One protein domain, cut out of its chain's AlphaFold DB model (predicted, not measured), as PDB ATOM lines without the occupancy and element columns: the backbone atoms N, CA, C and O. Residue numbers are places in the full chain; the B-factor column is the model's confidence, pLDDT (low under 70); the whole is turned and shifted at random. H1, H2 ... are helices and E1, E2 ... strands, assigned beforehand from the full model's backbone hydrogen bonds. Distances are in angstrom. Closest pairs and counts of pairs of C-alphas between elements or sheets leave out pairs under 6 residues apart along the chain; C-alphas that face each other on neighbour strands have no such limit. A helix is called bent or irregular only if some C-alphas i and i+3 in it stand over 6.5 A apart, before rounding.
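What this domain is: This is residues 412 to 538 of the 1243 residues of the protein "NB-ARC domain-containing protein" of Monosporascus sp. mg162 (UniProt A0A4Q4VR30). An elongated, loosely built domain of two lobes: a small three-strand sheet with H3 and H4 packed on it makes one, and H1 and H5, near each other at a steep angle among long unnamed stretches, make the other. The chain passes between the lobes twice, by the tight link from H1 to E1 and by the long link from E3 to H5, and residues 454 to 461 stick out as a free loop. The printed part has 127 residues, with five named helices and three named strands in the order H1 E1 H2 E2 H3 H4 E3 H5; the sheet, in order E2, E1, E3, is all antiparallel. The class is mixed, helices and strands, with 61 residues, under half, in named elements. The whole is loose, with a radius of gyration of the C-alphas of 18.5 A and spans of 61 by 33 by 20 A.

Where its parts are: After unnamed residues 412 to 427, H1 is residues 428 to 438, 15.3 A long, beginning at C-alpha 428 (38.580, 29.026, 26.608). E1, residues 441 to 446, runs 16.0 A and H2, residues 447 to 450, 5.5 A. E2, residues 466 to 468, spans 6.7 A, beginning at C-alpha 466 (12.275, 34.477, 30.299). H3, residues 471 to 481, and H4, residues 488 to 497, are each 15.1 A long; H4 is neither bent nor irregular, but only just: C-alphas 489 and 492 are 6.3 A apart. E3, residues 499 to 502, spans 9.7 A. H5, residues 524 to 535, runs 16.7 A to C-alpha 535 (48.001, 21.175, 36.101).

How they stand to each other: The sheet is only just strongly twisted, with C-alphas up to 4.1 A off its best plane. E1 pairs with E3 over residues 441 to 444, with N 441 and O 502 at 2.9 A, and with E2 over 444 to 446, with N 468 and O 444 at 2.8 A. H3 and H4 are on one face, two layers, and E2, H3, H4 and E3 form a split strand-helix-strand unit, E1 between its two strands, with a right-handed crossover. H3 runs along E1 at 15 degrees on the local plane, at a height over the sheet of 9.4 A. H3 and H4 touch, closest at the C-alphas of Ala 471 and Val 495, 6.1 A, at a steep tilt of 49 degrees, opposite ways. H1, with residues 435 to 437, and H2 only graze the sheet. H1 and H5 are close but not clearly touching, closest at the C-alphas of Ala 428 and Leu 527, 7.1 A; H5 is not on the sheet. Every O i to N i+4 pair is within hydrogen-bond range in H1, H3 and H5, and 3 of 6 in H4; H2 is too short for one.

The domain as a whole: The C-alphas of Asp 484 and Leu 538, the two farthest apart, are 61.3 A apart. The printed part has no cut. The links H2 to E2, 15 residues, and E3 to H5, 21 residues, are long. The mean pLDDT of the printed part is 73.2; 40 residues are under 70, among them 447 to 466 and 483 to 490.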
ATOM      1  N   SER A 412      39.007  20.896  28.365       90.12
ATOM      2  CA  SER A 412      38.287  19.728  27.830       90.12
ATOM      3  C   SER A 412      36.781  20.012  27.855       90.12
ATOM      4  O   SER A 412      36.333  20.856  28.632       90.12
ATOM      5  N   CYS A 413      35.986  19.343  27.014       90.31
ATOM      6  CA  CYS A 413      34.534  19.539  27.029       90.31
ATOM      7  C   CYS A 413      33.888  18.824  28.226       90.31
ATOM      8  O   CYS A 413      34.276  17.708  28.562       90.31
ATOM      9  N   ILE A 414      32.897  19.464  28.860       87.50
ATOM     10  CA  ILE A 414      32.204  18.934  30.050       87.50
ATOM     11  C   ILE A 414      30.760  18.477  29.790       87.50
ATOM     12  O   ILE A 414      30.013  18.221  30.729       87.50
ATOM     13  N   VAL A 415      30.355  18.368  28.522       84.69
ATOM     14  CA  VAL A 415      29.032  17.855  28.130       84.69
ATOM     15  C   VAL A 415      29.082  16.331  28.004       84.69
ATOM     16  O   VAL A 415      30.013  15.778  27.416       84.69
ATOM     17  N   GLU A 416      28.077  15.634  28.540       79.25
ATOM     18  CA  GLU A 416      28.017  14.171  28.470       79.25
ATOM     19  C   GLU A 416      28.062  13.642  27.028       79.25
ATOM     20  O   GLU A 416      27.345  14.105  26.143       79.25
ATOM     21  N   ASN A 417      28.842  12.576  26.820       74.81
ATOM     22  CA  ASN A 417      29.001  11.884  25.534       74.81
ATOM     23  C   ASN A 417      29.586  12.770  24.404       74.81
ATOM     24  O   ASN A 417      29.551  12.387  23.234       74.81
ATOM     25  N   CYS A 418      30.162  13.933  24.736       79.62
ATOM     26  CA  CYS A 418      30.859  14.784  23.778       79.62
ATOM     27  C   CYS A 418      32.283  14.285  23.474       79.62
ATOM     28  O   CYS A 418      33.220  14.570  24.221       79.62
ATOM     29  N   GLY A 419      32.455  13.666  22.303       71.12
ATOM     30  CA  GLY A 419      33.769  13.397  21.711       71.12
ATOM     31  C   GLY A 419      34.638  12.401  22.498       71.12
ATOM     32  O   GLY A 419      34.231  11.887  23.545       71.12
ATOM     33  N   PRO A 420      35.833  12.079  21.981       74.31
ATOM     34  CA  PRO A 420      36.798  11.243  22.679       74.31
ATOM     35  C   PRO A 420      37.675  12.084  23.645       74.31
ATOM     36  O   PRO A 420      37.850  13.283  23.413       74.31
ATOM     37  N   PRO A 421      38.248  11.498  24.721       66.81
ATOM     38  CA  PRO A 421      39.007  12.241  25.744       66.81
ATOM     39  C   PRO A 421      40.290  12.957  25.284       66.81
ATOM     40  O   PRO A 421      40.896  13.694  26.064       66.81
ATOM     41  N   ASP A 422      40.726  12.757  24.040       69.00
ATOM     42  CA  ASP A 422      41.844  13.459  23.407       69.00
ATOM     43  C   ASP A 422      41.450  14.776  22.697       69.00
ATOM     44  O   ASP A 422      42.347  15.571  22.390       69.00
ATOM     45  N   GLU A 423      40.150  15.070  22.495       81.75
ATOM     46  CA  GLU A 423      39.645  16.318  21.872       81.75
ATOM     47  C   GLU A 423      39.744  17.525  22.844       81.75
ATOM     48  O   GLU A 423      38.748  18.048  23.346       81.75
ATOM     49  N   MET A 424      40.980  17.957  23.131       87.19
ATOM     50  CA  MET A 424      41.330  19.053  24.053       87.19
ATOM     51  C   MET A 424      41.577  20.404  23.351       87.19
ATOM     52  O   MET A 424      42.041  20.469  22.209       87.19
ATOM     53  N   TYR A 425      41.350  21.509  24.072       86.50
ATOM     54  CA  TYR A 425      41.435  22.889  23.578       86.50
ATOM     55  C   TYR A 425      42.483  23.717  24.329       86.50
ATOM     56  O   TYR A 425      42.603  23.684  25.553       86.50
ATOM     57  N   LEU A 426      43.233  24.522  23.573       81.25
ATOM     58  CA  LEU A 426      44.293  25.377  24.115       81.25
ATOM     59  C   LEU A 426      43.758  26.616  24.858       81.25
ATOM     60  O   LEU A 426      44.435  27.135  25.740       81.25
ATOM     61  N   THR A 427      42.574  27.115  24.493       80.06
ATOM     62  CA  THR A 427      42.015  28.361  25.042       80.06
ATOM     63  C   THR A 427      40.511  28.242  25.290       80.06
ATOM     64  O   THR A 427      39.829  27.440  24.641       80.06
ATOM     65  N   ALA A 428      39.989  29.049  26.217       79.38
ATOM     66  CA  ALA A 428      38.580  29.026  26.608       79.38
ATOM     67  C   ALA A 428      37.643  29.419  25.453       79.38
ATOM     68  O   ALA A 428      36.563  28.854  25.320       79.38
ATOM     69  N   GLU A 429      38.071  30.314  24.558       78.88
ATOM     70  CA  GLU A 429      37.294  30.736  23.387       78.88
ATOM     71  C   GLU A 429      37.136  29.597  22.371       78.88
ATOM     72  O   GLU A 429      36.109  29.508  21.701       78.88
ATOM     73  N   LYS A 430      38.122  28.691  22.271       81.31
ATOM     74  CA  LYS A 430      38.033  27.497  21.413       81.31
ATOM     75  C   LYS A 430      37.077  26.453  21.982       81.31
ATOM     76  O   LYS A 430      36.309  25.873  21.217       81.31
ATOM     77  N   LEU A 431      37.086  26.253  23.303       86.44
ATOM     78  CA  LEU A 431      36.087  25.419  23.973       86.44
ATOM     79  C   LEU A 431      34.682  26.031  23.824       86.44
ATOM     80  O   LEU A 431      33.755  25.337  23.421       86.44
ATOM     81  N   LEU A 432      34.530  27.339  24.057       83.56
ATOM     82  CA  LEU A 432      33.260  28.049  23.892       83.56
ATOM     83  C   LEU A 432      32.733  27.965  22.452       83.56
ATOM     84  O   LEU A 432      31.550  27.701  22.260       83.56
ATOM     85  N   ALA A 433      33.593  28.123  21.441       81.12
ATOM     86  CA  ALA A 433      33.209  27.960  20.038       81.12
ATOM     87  C   ALA A 433      32.685  26.542  19.751       81.12
ATOM     88  O   ALA A 433      31.594  26.403  19.201       81.12
ATOM     89  N   HIS A 434      33.395  25.501  20.206       86.81
ATOM     90  CA  HIS A 434      32.924  24.114  20.126       86.81
ATOM     91  C   HIS A 434      31.564  23.937  20.824       86.81
ATOM     92  O   HIS A 434      30.676  23.286  20.277       86.81
ATOM     93  N   MET A 435      31.370  24.509  22.018       84.69
ATOM     94  CA  MET A 435      30.120  24.350  22.772       84.69
ATOM     95  C   MET A 435      28.950  25.110  22.131       84.69
ATOM     96  O   MET A 435      27.839  24.586  22.086       84.69
ATOM     97  N   LEU A 436      29.190  26.285  21.545       81.38
ATOM     98  CA  LEU A 436      28.190  27.029  20.768       81.38
ATOM     99  C   LEU A 436      27.887  26.398  19.395       81.38
ATOM    100  O   LEU A 436      26.815  26.645  18.828       81.38
ATOM    101  N   GLU A 437      28.790  25.577  18.861       83.50
ATOM    102  CA  GLU A 437      28.593  24.826  17.618       83.50
ATOM    103  C   GLU A 437      27.873  23.488  17.840       83.50
ATOM    104  O   GLU A 437      26.842  23.258  17.210       83.50
ATOM    105  N   LYS A 438      28.388  22.630  18.734       82.25
ATOM    106  CA  LYS A 438      27.907  21.250  18.933       82.25
ATOM    107  C   LYS A 438      26.806  21.109  19.998       82.25
ATOM    108  O   LYS A 438      25.993  20.199  19.876       82.25
ATOM    109  N   HIS A 439      26.762  21.986  21.012       85.44
ATOM    110  CA  HIS A 439      25.957  21.786  22.239       85.44
ATOM    111  C   HIS A 439      24.996  22.931  22.590       85.44
ATOM    112  O   HIS A 439      24.389  22.903  23.659       85.44
ATOM    113  N   SER A 440      24.846  23.950  21.735       84.81
ATOM    114  CA  SER A 440      23.910  25.048  22.015       84.81
ATOM    115  C   SER A 440      22.494  24.760  21.530       84.81
ATOM    116  O   SER A 440      22.267  24.279  20.418       84.81
ATOM    117  N   VAL A 441      21.521  25.141  22.355       82.31
ATOM    118  CA  VAL A 441      20.101  25.121  22.005       82.31
ATOM    119  C   VAL A 441      19.701  26.503  21.491       82.31
ATOM    120  O   VAL A 441      20.094  27.537  22.041       82.31
ATOM    121  N   GLN A 442      18.913  26.539  20.416       84.06
ATOM    122  CA  GLN A 442      18.295  27.777  19.939       84.06
ATOM    123  C   GLN A 442      17.063  28.070  20.798       84.06
ATOM    124  O   GLN A 442      16.129  27.273  20.821       84.06
ATOM    125  N   ARG A 443      17.060  29.204  21.501       84.25
ATOM    126  CA  ARG A 443      15.920  29.668  22.308       84.25
ATOM    127  C   ARG A 443      15.684  31.156  22.063       84.25
ATOM    128  O   ARG A 443      16.600  31.886  21.677       84.25
ATOM    129  N   TRP A 444      14.463  31.612  22.300       86.12
ATOM    130  CA  TRP A 444      14.094  33.023  22.210       86.12
ATOM    131  C   TRP A 444      14.071  33.642  23.611       86.12
ATOM    132  O   TRP A 444      13.581  33.007  24.542       86.12
ATOM    133  N   THR A 445      14.590  34.859  23.792       79.94
ATOM    134  CA  THR A 445      14.518  35.582  25.080       79.94
ATOM    135  C   THR A 445      13.547  36.741  24.998       79.94
ATOM    136  O   THR A 445      13.566  37.480  24.022       79.94
ATOM    137  N   CYS A 446      12.712  36.965  26.011       74.44
ATOM    138  CA  CYS A 446      12.024  38.252  26.112       74.44
ATOM    139  C   CYS A 446      12.921  39.246  26.855       74.44
ATOM    140  O   CYS A 446      12.947  39.275  28.087       74.44
ATOM    141  N   ASP A 447      13.666  40.063  26.105       67.00
ATOM    142  CA  ASP A 447      14.532  41.098  26.681       67.00
ATOM    143  C   ASP A 447      13.723  42.158  27.474       67.00
ATOM    144  O   ASP A 447      14.264  42.777  28.389       67.00
ATOM    145  N   TYR A 448      12.414  42.295  27.210       66.00
ATOM    146  CA  TYR A 448      11.475  43.135  27.973       66.00
ATOM    147  C   TYR A 448      11.091  42.555  29.350       66.00
ATOM    148  O   TYR A 448      10.737  43.312  30.249       66.00
ATOM    149  N   CYS A 449      11.212  41.241  29.571       67.44
ATOM    150  CA  CYS A 449      10.994  40.633  30.895       67.44
ATOM    151  C   CYS A 449      12.200  40.739  31.839       67.44
ATOM    152  O   CYS A 449      12.057  40.482  33.032       67.44
ATOM    153  N   ALA A 450      13.378  41.115  31.334       54.34
ATOM    154  CA  ALA A 450      14.541  41.386  32.182       54.34
ATOM    155  C   ALA A 450      14.390  42.690  32.989       54.34
ATOM    156  O   ALA A 450      15.048  42.856  34.012       54.34
ATOM    157  N   TYR A 451      13.529  43.602  32.523       50.47
ATOM    158  CA  TYR A 451      13.326  44.939  33.077       50.47
ATOM    159  C   TYR A 451      11.816  45.239  33.154       50.47
ATOM    160  O   TYR A 451      11.261  45.840  32.232       50.47
ATOM    161  N   PRO A 452      11.114  44.781  34.210       45.44
ATOM    162  CA  PRO A 452       9.663  44.917  34.313       45.44
ATOM    163  C   PRO A 452       9.238  46.386  34.449       45.44
ATOM    164  O   PRO A 452       9.367  47.003  35.507       45.44
ATOM    165  N   ALA A 453       8.683  46.941  33.373       45.69
ATOM    166  CA  ALA A 453       8.195  48.314  33.322       45.69
ATOM    167  C   ALA A 453       6.895  48.496  34.136       45.69
ATOM    168  O   ALA A 453       5.799  48.487  33.577       45.69
ATOM    169  N   GLY A 454       6.998  48.695  35.458       40.72
ATOM    170  CA  GLY A 454       5.834  49.090  36.262       40.72
ATOM    171  C   GLY A 454       5.940  48.988  37.787       40.72
ATOM    172  O   GLY A 454       5.567  47.970  38.362       40.72
ATOM    173  N   ALA A 455       6.276  50.105  38.440       36.53
ATOM    174  CA  ALA A 455       5.650  50.628  39.671       36.53
ATOM    175  C   ALA A 455       5.638  49.807  40.989       36.53
ATOM    176  O   ALA A 455       5.288  50.383  42.020       36.53
ATOM    177  N   LYS A 456       5.988  48.513  41.014       34.84
ATOM    178  CA  LYS A 456       6.029  47.669  42.233       34.84
ATOM    179  C   LYS A 456       7.194  46.665  42.262       34.84
ATOM    180  O   LYS A 456       7.037  45.541  42.730       34.84
ATOM    181  N   ALA A 457       8.368  47.074  41.788       40.00
ATOM    182  CA  ALA A 457       9.616  46.362  42.056       40.00
ATOM    183  C   ALA A 457      10.293  46.970  43.298       40.00
ATOM    184  O   ALA A 457      10.910  48.032  43.223       40.00
ATOM    185  N   GLU A 458      10.148  46.320  44.456       35.44
ATOM    186  CA  GLU A 458      10.947  46.656  45.641       35.44
ATOM    187  C   GLU A 458      12.416  46.231  45.435       35.44
ATOM    188  O   GLU A 458      12.732  45.429  44.556       35.44
ATOM    189  N   ARG A 459      13.347  46.824  46.195       42.91
ATOM    190  CA  ARG A 459      14.797  46.763  45.918       42.91
ATOM    191  C   ARG A 459      15.448  45.413  46.264       42.91
ATOM    192  O   ARG A 459      16.253  45.337  47.189       42.91
ATOM    193  N   SER A 460      15.174  44.371  45.485       39.41
ATOM    194  CA  SER A 460      15.887  43.089  45.567       39.41
ATOM    195  C   SER A 460      15.753  42.262  44.287       39.41
ATOM    196  O   SER A 460      14.638  42.007  43.844       39.41
ATOM    197  N   THR A 461      16.893  41.780  43.772       35.56
ATOM    198  CA  THR A 461      17.082  40.844  42.634       35.56
ATOM    199  C   THR A 461      16.507  41.251  41.259       35.56
ATOM    200  O   THR A 461      15.315  41.520  41.144       35.56
ATOM    201  N   PRO A 462      17.307  41.232  40.170       41.88
ATOM    202  CA  PRO A 462      16.764  41.331  38.816       41.88
ATOM    203  C   PRO A 462      15.982  40.056  38.468       41.88
ATOM    204  O   PRO A 462      16.446  38.945  38.733       41.88
ATOM    205  N   THR A 463      14.809  40.191  37.844       45.34
ATOM    206  CA  THR A 463      14.028  39.028  37.402       45.34
ATOM    207  C   THR A 463      14.762  38.273  36.287       45.34
ATOM    208  O   THR A 463      15.200  38.901  35.317       45.34
ATOM    209  N   PRO A 464      14.898  36.935  36.374       53.66
ATOM    210  CA  PRO A 464      15.615  36.161  35.367       53.66
ATOM    211  C   PRO A 464      14.941  36.288  33.995       53.66
ATOM    212  O   PRO A 464      13.712  36.271  33.880       53.66
ATOM    213  N   ARG A 465      15.758  36.400  32.938       61.31
ATOM    214  CA  ARG A 465      15.285  36.467  31.545       61.31
ATOM    215  C   ARG A 465      14.367  35.283  31.251       61.31
ATOM    216  O   ARG A 465      14.752  34.137  31.459       61.31
ATOM    217  N   GLN A 466      13.173  35.549  30.726       69.31
ATOM    218  CA  GLN A 466      12.275  34.477  30.299       69.31
ATOM    219  C   GLN A 466      12.764  33.887  28.969       69.31
ATOM    220  O   GLN A 466      12.995  34.622  28.001       69.31
ATOM    221  N   PHE A 467      12.932  32.562  28.945       76.12
ATOM    222  CA  PHE A 467      13.395  31.787  27.795       76.12
ATOM    223  C   PHE A 467      12.241  30.973  27.204       76.12
ATOM    224  O   PHE A 467      11.570  30.226  27.914       76.12
ATOM    225  N   PHE A 468      12.060  31.069  25.892       83.81
ATOM    226  CA  PHE A 468      10.975  30.445  25.141       83.81
ATOM    227  C   PHE A 468      11.548  29.407  24.174       83.81
ATOM    228  O   PHE A 468      12.567  29.651  23.517       83.81
ATOM    229  N   GLN A 469      10.913  28.234  24.113       79.94
ATOM    230  CA  GLN A 469      11.386  27.112  23.295       79.94
ATOM    231  C   GLN A 469      11.087  27.324  21.806       79.94
ATOM    232  O   GLN A 469      11.896  26.941  20.964       79.94
ATOM    233  N   THR A 470       9.969  27.981  21.479       85.25
ATOM    234  CA  THR A 470       9.590  28.305  20.099       85.25
ATOM    235  C   THR A 470       9.408  29.808  19.879       85.25
ATOM    236  O   THR A 470       9.162  30.584  20.809       85.25
ATOM    237  N   ALA A 471       9.474  30.215  18.609       82.50
ATOM    238  CA  ALA A 471       9.086  31.550  18.165       82.50
ATOM    239  C   ALA A 471       7.601  31.861  18.444       82.50
ATOM    240  O   ALA A 471       7.253  33.013  18.703       82.50
ATOM    241  N   GLU A 472       6.724  30.851  18.408       84.31
ATOM    242  CA  GLU A 472       5.288  31.014  18.655       84.31
ATOM    243  C   GLU A 472       5.006  31.297  20.134       84.31
ATOM    244  O   GLU A 472       4.251  32.221  20.437       84.31
ATOM    245  N   ASP A 473       5.675  30.595  21.054       85.06
ATOM    246  CA  ASP A 473       5.576  30.848  22.499       85.06
ATOM    247  C   ASP A 473       6.041  32.264  22.850       85.06
ATOM    248  O   ASP A 473       5.347  32.980  23.573       85.06
ATOM    249  N   TRP A 474       7.178  32.694  22.289       88.12
ATOM    250  CA  TRP A 474       7.688  34.058  22.447       88.12
ATOM    251  C   TRP A 474       6.699  35.094  21.895       88.12
ATOM    252  O   TRP A 474       6.375  36.069  22.570       88.12
ATOM    253  N   THR A 475       6.156  34.859  20.694       83.31
ATOM    254  CA  THR A 475       5.193  35.769  20.045       83.31
ATOM    255  C   THR A 475       3.897  35.874  20.841       83.31
ATOM    256  O   THR A 475       3.355  36.968  21.003       83.31
ATOM    257  N   LYS A 476       3.409  34.747  21.369       85.44
ATOM    258  CA  LYS A 476       2.221  34.659  22.218       85.44
ATOM    259  C   LYS A 476       2.437  35.395  23.537       85.44
ATOM    260  O   LYS A 476       1.608  36.224  23.891       85.44
ATOM    261  N   HIS A 477       3.565  35.160  24.206       85.06
ATOM    262  CA  HIS A 477       3.957  35.877  25.416       85.06
ATOM    263  C   HIS A 477       4.037  37.393  25.186       85.06
ATOM    264  O   HIS A 477       3.402  38.159  25.908       85.06
ATOM    265  N   VAL A 478       4.736  37.845  24.141       78.56
ATOM    266  CA  VAL A 478       4.814  39.272  23.799       78.56
ATOM    267  C   VAL A 478       3.431  39.845  23.479       78.56
ATOM    268  O   VAL A 478       3.124  40.955  23.902       78.56
ATOM    269  N   ALA A 479       2.558  39.084  22.815       80.81
ATOM    270  CA  ALA A 479       1.182  39.493  22.548       80.81
ATOM    271  C   ALA A 479       0.298  39.591  23.807       80.81
ATOM    272  O   ALA A 479      -0.613  40.414  23.810       80.81
ATOM    273  N   THR A 480       0.542  38.788  24.851       79.56
ATOM    274  CA  THR A 480      -0.251  38.796  26.098       79.56
ATOM    275  C   THR A 480       0.318  39.673  27.210       79.56
ATOM    276  O   THR A 480      -0.438  40.135  28.056       79.56
ATOM    277  N   THR A 481       1.636  39.865  27.250       75.19
ATOM    278  CA  THR A 481       2.356  40.490  28.378       75.19
ATOM    279  C   THR A 481       2.950  41.850  28.009       75.19
ATOM    280  O   THR A 481       3.112  42.705  28.873       75.19
ATOM    281  N   HIS A 482       3.217  42.080  26.721       75.31
ATOM    282  CA  HIS A 482       3.707  43.352  26.179       75.31
ATOM    283  C   HIS A 482       2.827  43.850  25.017       75.31
ATOM    284  O   HIS A 482       3.256  44.666  24.200       75.31
ATOM    285  N   GLY A 483       1.585  43.352  24.934       63.06
ATOM    286  CA  GLY A 483       0.686  43.559  23.798       63.06
ATOM    287  C   GLY A 483       0.316  45.023  23.551       63.06
ATOM    288  O   GLY A 483       0.156  45.404  22.391       63.06
ATOM    289  N   ASP A 484       0.261  45.818  24.622       57.53
ATOM    290  CA  ASP A 484      -0.026  47.259  24.609       57.53
ATOM    291  C   ASP A 484       1.174  48.115  24.157       57.53
ATOM    292  O   ASP A 484       1.001  49.260  23.747       57.53
ATOM    293  N   PHE A 485       2.391  47.560  24.222       51.09
ATOM    294  CA  PHE A 485       3.646  48.259  23.917       51.09
ATOM    295  C   PHE A 485       4.261  47.860  22.569       51.09
ATOM    296  O   PHE A 485       5.048  48.623  22.018       51.09
ATOM    297  N   ILE A 486       3.941  46.666  22.055       58.97
ATOM    298  CA  ILE A 486       4.565  46.088  20.856       58.97
ATOM    299  C   ILE A 486       3.465  45.677  19.876       58.97
ATOM    300  O   ILE A 486       2.737  44.706  20.108       58.97
ATOM    301  N   ALA A 487       3.341  46.393  18.760       69.31
ATOM    302  CA  ALA A 487       2.277  46.207  17.781       69.31
ATOM    303  C   ALA A 487       2.419  44.876  17.009       69.31
ATOM    304  O   ALA A 487       3.535  44.392  16.804       69.31
ATOM    305  N   PRO A 488       1.323  44.272  16.500       66.88
ATOM    306  CA  PRO A 488       1.372  42.974  15.812       66.88
ATOM    307  C   PRO A 488       2.353  42.885  14.632       66.88
ATOM    308  O   PRO A 488       2.855  41.804  14.342       66.88
ATOM    309  N   GLN A 489       2.636  44.012  13.972       56.81
ATOM    310  CA  GLN A 489       3.554  44.114  12.829       56.81
ATOM    311  C   GLN A 489       5.038  44.139  13.241       56.81
ATOM    312  O   GLN A 489       5.896  43.778  12.444       56.81
ATOM    313  N   GLU A 490       5.344  44.538  14.476       51.31
ATOM    314  CA  GLU A 490       6.713  44.611  15.010       51.31
ATOM    315  C   GLU A 490       7.163  43.247  15.555       51.31
ATOM    316  O   GLU A 490       8.335  42.880  15.466       51.31
ATOM    317  N   ARG A 491       6.208  42.456  16.070       72.00
ATOM    318  CA  ARG A 491       6.446  41.136  16.682       72.00
ATOM    319  C   ARG A 491       7.177  40.177  15.737       72.00
ATOM    320  O   ARG A 491       8.104  39.509  16.177       72.00
ATOM    321  N   SER A 492       6.819  40.143  14.452       61.53
ATOM    322  CA  SER A 492       7.442  39.254  13.458       61.53
ATOM    323  C   SER A 492       8.920  39.564  13.195       61.53
ATOM    324  O   SER A 492       9.701  38.642  12.995       61.53
ATOM    325  N   ILE A 493       9.322  40.838  13.245       60.59
ATOM    326  CA  ILE A 493      10.728  41.256  13.112       60.59
ATOM    327  C   ILE A 493      11.484  40.956  14.413       60.59
ATOM    328  O   ILE A 493      12.607  40.444  14.400       60.59
ATOM    329  N   LEU A 494      10.852  41.239  15.556       64.62
ATOM    330  CA  LEU A 494      11.460  41.030  16.864       64.62
ATOM    331  C   LEU A 494      11.685  39.544  17.193       64.62
ATOM    332  O   LEU A 494      12.643  39.257  17.908       64.62
ATOM    333  N   VAL A 495      10.898  38.606  16.647       76.44
ATOM    334  CA  VAL A 495      11.128  37.150  16.776       76.44
ATOM    335  C   VAL A 495      12.561  36.770  16.394       76.44
ATOM    336  O   VAL A 495      13.288  36.216  17.219       76.44
ATOM    337  N   ASP A 496      13.013  37.093  15.181       67.50
ATOM    338  CA  ASP A 496      14.359  36.706  14.735       67.50
ATOM    339  C   ASP A 496      15.460  37.518  15.437       67.50
ATOM    340  O   ASP A 496      16.562  37.015  15.675       67.50
ATOM    341  N   MET A 497      15.152  38.745  15.873       64.12
ATOM    342  CA  MET A 497      16.058  39.557  16.695       64.12
ATOM    343  C   MET A 497      16.195  39.063  18.145       64.12
ATOM    344  O   MET A 497      17.222  39.323  18.771       64.12
ATOM    345  N   ASN A 498      15.225  38.328  18.690       74.44
ATOM    346  CA  ASN A 498      15.275  37.789  20.058       74.44
ATOM    347  C   ASN A 498      15.748  36.325  20.116       74.44
ATOM    348  O   ASN A 498      15.837  35.732  21.193       74.44
ATOM    349  N   LYS A 499      16.099  35.741  18.965       81.19
ATOM    350  CA  LYS A 499      16.673  34.400  18.853       81.19
ATOM    351  C   LYS A 499      18.145  34.383  19.288       81.19
ATOM    352  O   LYS A 499      18.975  35.086  18.702       81.19
ATOM    353  N   ARG A 500      18.480  33.546  20.276       77.69
ATOM    354  CA  ARG A 500      19.841  33.327  20.804       77.69
ATOM    355  C   ARG A 500      20.261  31.857  20.659       77.69
ATOM    356  O   ARG A 500      19.419  30.959  20.640       77.69
ATOM    357  N   ARG A 501      21.573  31.609  20.584       78.50
ATOM    358  CA  ARG A 501      22.182  30.299  20.883       78.50
ATOM    359  C   ARG A 501      22.652  30.330  22.331       78.50
ATOM    360  O   ARG A 501      23.358  31.268  22.698       78.50
ATOM    361  N   LEU A 502      22.249  29.353  23.133       79.19
ATOM    362  CA  LEU A 502      22.559  29.295  24.562       79.19
ATOM    363  C   LEU A 502      23.022  27.890  24.943       79.19
ATOM    364  O   LEU A 502      22.558  26.904  24.371       79.19
ATOM    365  N   ILE A 503      23.934  27.817  25.904       80.19
ATOM    366  CA  ILE A 503      24.382  26.576  26.533       80.19
ATOM    367  C   ILE A 503      23.466  26.322  27.738       80.19
ATOM    368  O   ILE A 503      23.085  27.263  28.440       80.19
ATOM    369  N   GLU A 504      23.065  25.070  27.950       78.06
ATOM    370  CA  GLU A 504      22.218  24.694  29.088       78.06
ATOM    371  C   GLU A 504      23.004  24.725  30.416       78.06
ATOM    372  O   GLU A 504      24.227  24.587  30.380       78.06
ATOM    373  N   PRO A 505      22.341  24.930  31.575       76.31
ATOM    374  CA  PRO A 505      22.990  25.004  32.885       76.31
ATOM    375  C   PRO A 505      24.015  23.887  33.126       76.31
ATOM    376  O   PRO A 505      23.674  22.706  33.171       76.31
ATOM    377  N   LEU A 506      25.282  24.275  33.284       78.56
ATOM    378  CA  LEU A 506      26.389  23.355  33.537       78.56
ATOM    379  C   LEU A 506      26.657  23.269  35.042       78.56
ATOM    380  O   LEU A 506      26.787  24.299  35.705       78.56
ATOM    381  N   SER A 507      26.809  22.053  35.564       83.62
ATOM    382  CA  SER A 507      27.465  21.831  36.858       83.62
ATOM    383  C   SER A 507      28.965  21.633  36.642       83.62
ATOM    384  O   SER A 507      29.383  20.976  35.686       83.62
ATOM    385  N   CYS A 508      29.787  22.201  37.521       87.12
ATOM    386  CA  CYS A 508      31.222  21.983  37.541       87.12
ATOM    387  C   CYS A 508      31.513  20.542  38.005       87.12
ATOM    388  O   CYS A 508      31.322  20.234  39.186       87.12
ATOM    389  N   PRO A 509      32.055  19.659  37.144       83.94
ATOM    390  CA  PRO A 509      32.274  18.249  37.487       83.94
ATOM    391  C   PRO A 509      33.345  18.030  38.573       83.94
ATOM    392  O   PRO A 509      33.564  16.895  38.981       83.94
ATOM    393  N   LEU A 510      34.014  19.092  39.032       84.62
ATOM    394  CA  LEU A 510      35.127  19.054  39.983       84.62
ATOM    395  C   LEU A 510      34.760  19.566  41.389       84.62
ATOM    396  O   LEU A 510      35.539  19.365  42.309       84.62
ATOM    397  N   CYS A 511      33.605  20.223  41.559       80.50
ATOM    398  CA  CYS A 511      33.174  20.795  42.850       80.50
ATOM    399  C   CYS A 511      31.647  20.902  43.043       80.50
ATOM    400  O   CYS A 511      31.185  21.421  44.055       80.50
ATOM    401  N   GLY A 512      30.844  20.494  42.056       75.00
ATOM    402  CA  GLY A 512      29.381  20.512  42.128       75.00
ATOM    403  C   GLY A 512      28.711  21.858  41.835       75.00
ATOM    404  O   GLY A 512      27.521  21.846  41.525       75.00
ATOM    405  N   PHE A 513      29.439  22.987  41.846       78.00
ATOM    406  CA  PHE A 513      28.899  24.325  41.543       78.00
ATOM    407  C   PHE A 513      28.016  24.323  40.285       78.00
ATOM    408  O   PHE A 513      28.482  23.950  39.209       78.00
ATOM    409  N   VAL A 514      26.755  24.738  40.411       74.81
ATOM    410  CA  VAL A 514      25.795  24.797  39.301       74.81
ATOM    411  C   VAL A 514      25.694  26.230  38.790       74.81
ATOM    412  O   VAL A 514      25.457  27.150  39.562       74.81
ATOM    413  N   SER A 515      25.831  26.421  37.477       70.19
ATOM    414  CA  SER A 515      25.502  27.693  36.828       70.19
ATOM    415  C   SER A 515      23.982  27.884  36.793       70.19
ATOM    416  O   SER A 515      23.307  27.248  35.986       70.19
ATOM    417  N   ASP A 516      23.445  28.800  37.601       56.19
ATOM    418  CA  ASP A 516      21.999  29.047  37.774       56.19
ATOM    419  C   ASP A 516      21.246  29.575  36.525       56.19
ATOM    420  O   ASP A 516      20.065  29.922  36.600       56.19
ATOM    421  N   SER A 517      21.888  29.687  35.354       58.03
ATOM    422  CA  SER A 517      21.249  30.258  34.159       58.03
ATOM    423  C   SER A 517      21.735  29.699  32.816       58.03
ATOM    424  O   SER A 517      22.836  29.168  32.690       58.03
ATOM    425  N   LEU A 518      20.877  29.850  31.799       65.12
ATOM    426  CA  LEU A 518      21.179  29.639  30.378       65.12
ATOM    427  C   LEU A 518      22.054  30.790  29.857       65.12
ATOM    428  O   LEU A 518      21.580  31.923  29.725       65.12
ATOM    429  N   THR A 519      23.310  30.503  29.521       64.69
ATOM    430  CA  THR A 519      24.321  31.510  29.160       64.69
ATOM    431  C   THR A 519      24.808  31.380  27.712       64.69
ATOM    432  O   THR A 519      24.635  30.360  27.045       64.69
ATOM    433  N   ALA A 520      25.446  32.442  27.207       63.47
ATOM    434  CA  ALA A 520      26.192  32.445  25.939       63.47
ATOM    435  C   ALA A 520      27.723  32.348  26.149       63.47
ATOM    436  O   ALA A 520      28.496  32.527  25.211       63.47
ATOM    437  N   VAL A 521      28.152  32.095  27.391       71.19
ATOM    438  CA  VAL A 521      29.544  31.991  27.853       71.19
ATOM    439  C   VAL A 521      29.650  30.851  28.870       71.19
ATOM    440  O   VAL A 521      28.671  30.544  29.549       71.19
ATOM    441  N   ILE A 522      30.823  30.228  28.980       75.69
ATOM    442  CA  ILE A 522      31.124  29.274  30.058       75.69
ATOM    443  C   ILE A 522      31.529  30.087  31.294       75.69
ATOM    444  O   ILE A 522      32.169  31.126  31.146       75.69
ATOM    445  N   ASP A 523      31.161  29.627  32.487       79.88
ATOM    446  CA  ASP A 523      31.519  30.297  33.738       79.88
ATOM    447  C   ASP A 523      33.044  30.274  33.993       79.88
ATOM    448  O   ASP A 523      33.698  29.236  33.835       79.88
ATOM    449  N   ASP A 524      33.607  31.410  34.416       76.50
ATOM    450  CA  ASP A 524      35.029  31.557  34.755       76.50
ATOM    451  C   ASP A 524      35.453  30.611  35.898       76.50
ATOM    452  O   ASP A 524      36.592  30.143  35.904       76.50
ATOM    453  N   HIS A 525      34.549  30.266  36.822       80.94
ATOM    454  CA  HIS A 525      34.775  29.277  37.878       80.94
ATOM    455  C   HIS A 525      35.026  27.877  37.295       80.94
ATOM    456  O   HIS A 525      36.027  27.227  37.608       80.94
ATOM    457  N   ILE A 526      34.162  27.439  36.372       82.62
ATOM    458  CA  ILE A 526      34.298  26.157  35.665       82.62
ATOM    459  C   ILE A 526      35.605  26.135  34.864       82.62
ATOM    460  O   ILE A 526      36.349  25.154  34.912       82.62
ATOM    461  N   LEU A 527      35.907  27.220  34.149       82.12
ATOM    462  CA  LEU A 527      37.137  27.349  33.370       82.12
ATOM    463  C   LEU A 527      38.397  27.356  34.254       82.12
ATOM    464  O   LEU A 527      39.405  26.779  33.845       82.12
ATOM    465  N   SER A 528      38.352  27.950  35.453       78.94
ATOM    466  CA  SER A 528      39.465  27.918  36.412       78.94
ATOM    467  C   SER A 528      39.714  26.507  36.933       78.94
ATOM    468  O   SER A 528      40.824  26.003  36.783       78.94
ATOM    469  N   HIS A 529      38.683  25.825  37.444       83.25
ATOM    470  CA  HIS A 529      38.826  24.457  37.950       83.25
ATOM    471  C   HIS A 529      39.289  23.473  36.865       83.25
ATOM    472  O   HIS A 529      40.121  22.614  37.141       83.25
ATOM    473  N   LEU A 530      38.831  23.611  35.613       87.88
ATOM    474  CA  LEU A 530      39.349  22.802  34.500       87.88
ATOM    475  C   LEU A 530      40.846  23.044  34.245       87.88
ATOM    476  O   LEU A 530      41.579  22.096  33.964       87.88
ATOM    477  N   HIS A 531      41.310  24.291  34.363       88.38
ATOM    478  CA  HIS A 531      42.718  24.643  34.175       88.38
ATOM    479  C   HIS A 531      43.596  24.131  35.325       88.38
ATOM    480  O   HIS A 531      44.648  23.539  35.085       88.38
ATOM    481  N   GLU A 532      43.156  24.324  36.566       82.75
ATOM    482  CA  GLU A 532      43.850  23.863  37.769       82.75
ATOM    483  C   GLU A 532      43.912  22.333  37.832       82.75
ATOM    484  O   GLU A 532      44.975  21.752  38.060       82.75
ATOM    485  N   PHE A 533      42.805  21.654  37.517       88.75
ATOM    486  CA  PHE A 533      42.780  20.201  37.420       88.75
ATOM    487  C   PHE A 533      43.714  19.689  36.317       88.75
ATOM    488  O   PHE A 533      44.365  18.664  36.508       88.75
ATOM    489  N   ALA A 534      43.860  20.402  35.194       88.94
ATOM    490  CA  ALA A 534      44.833  20.034  34.167       88.94
ATOM    491  C   ALA A 534      46.288  20.101  34.670       88.94
ATOM    492  O   ALA A 534      47.088  19.245  34.292       88.94
ATOM    493  N   LEU A 535      46.639  21.050  35.552       86.19
ATOM    494  CA  LEU A 535      48.001  21.175  36.101       86.19
ATOM    495  C   LEU A 535      48.446  19.946  36.907       86.19
ATOM    496  O   LEU A 535      49.639  19.654  36.938       86.19
ATOM    497  N   GLN A 536      47.509  19.161  37.453       86.12
ATOM    498  CA  GLN A 536      47.798  17.892  38.138       86.12
ATOM    499  C   GLN A 536      48.445  16.834  37.216       86.12
ATOM    500  O   GLN A 536      48.992  15.840  37.688       86.12
ATOM    501  N   ALA A 537      48.422  17.023  35.889       86.50
ATOM    502  CA  ALA A 537      49.161  16.176  34.951       86.50
ATOM    503  C   ALA A 537      50.684  16.418  34.950       86.50
ATOM    504  O   ALA A 537      51.424  15.578  34.434       86.50
ATOM    505  N   LEU A 538      51.179  17.520  35.522       83.56
ATOM    506  CA  LEU A 538      52.614  17.804  35.597       83.56
ATOM    507  C   LEU A 538      53.297  16.918  36.666       83.56
ATOM    508  O   LEU A 538      52.765  16.762  37.763       83.56
TER     509      LEU A 538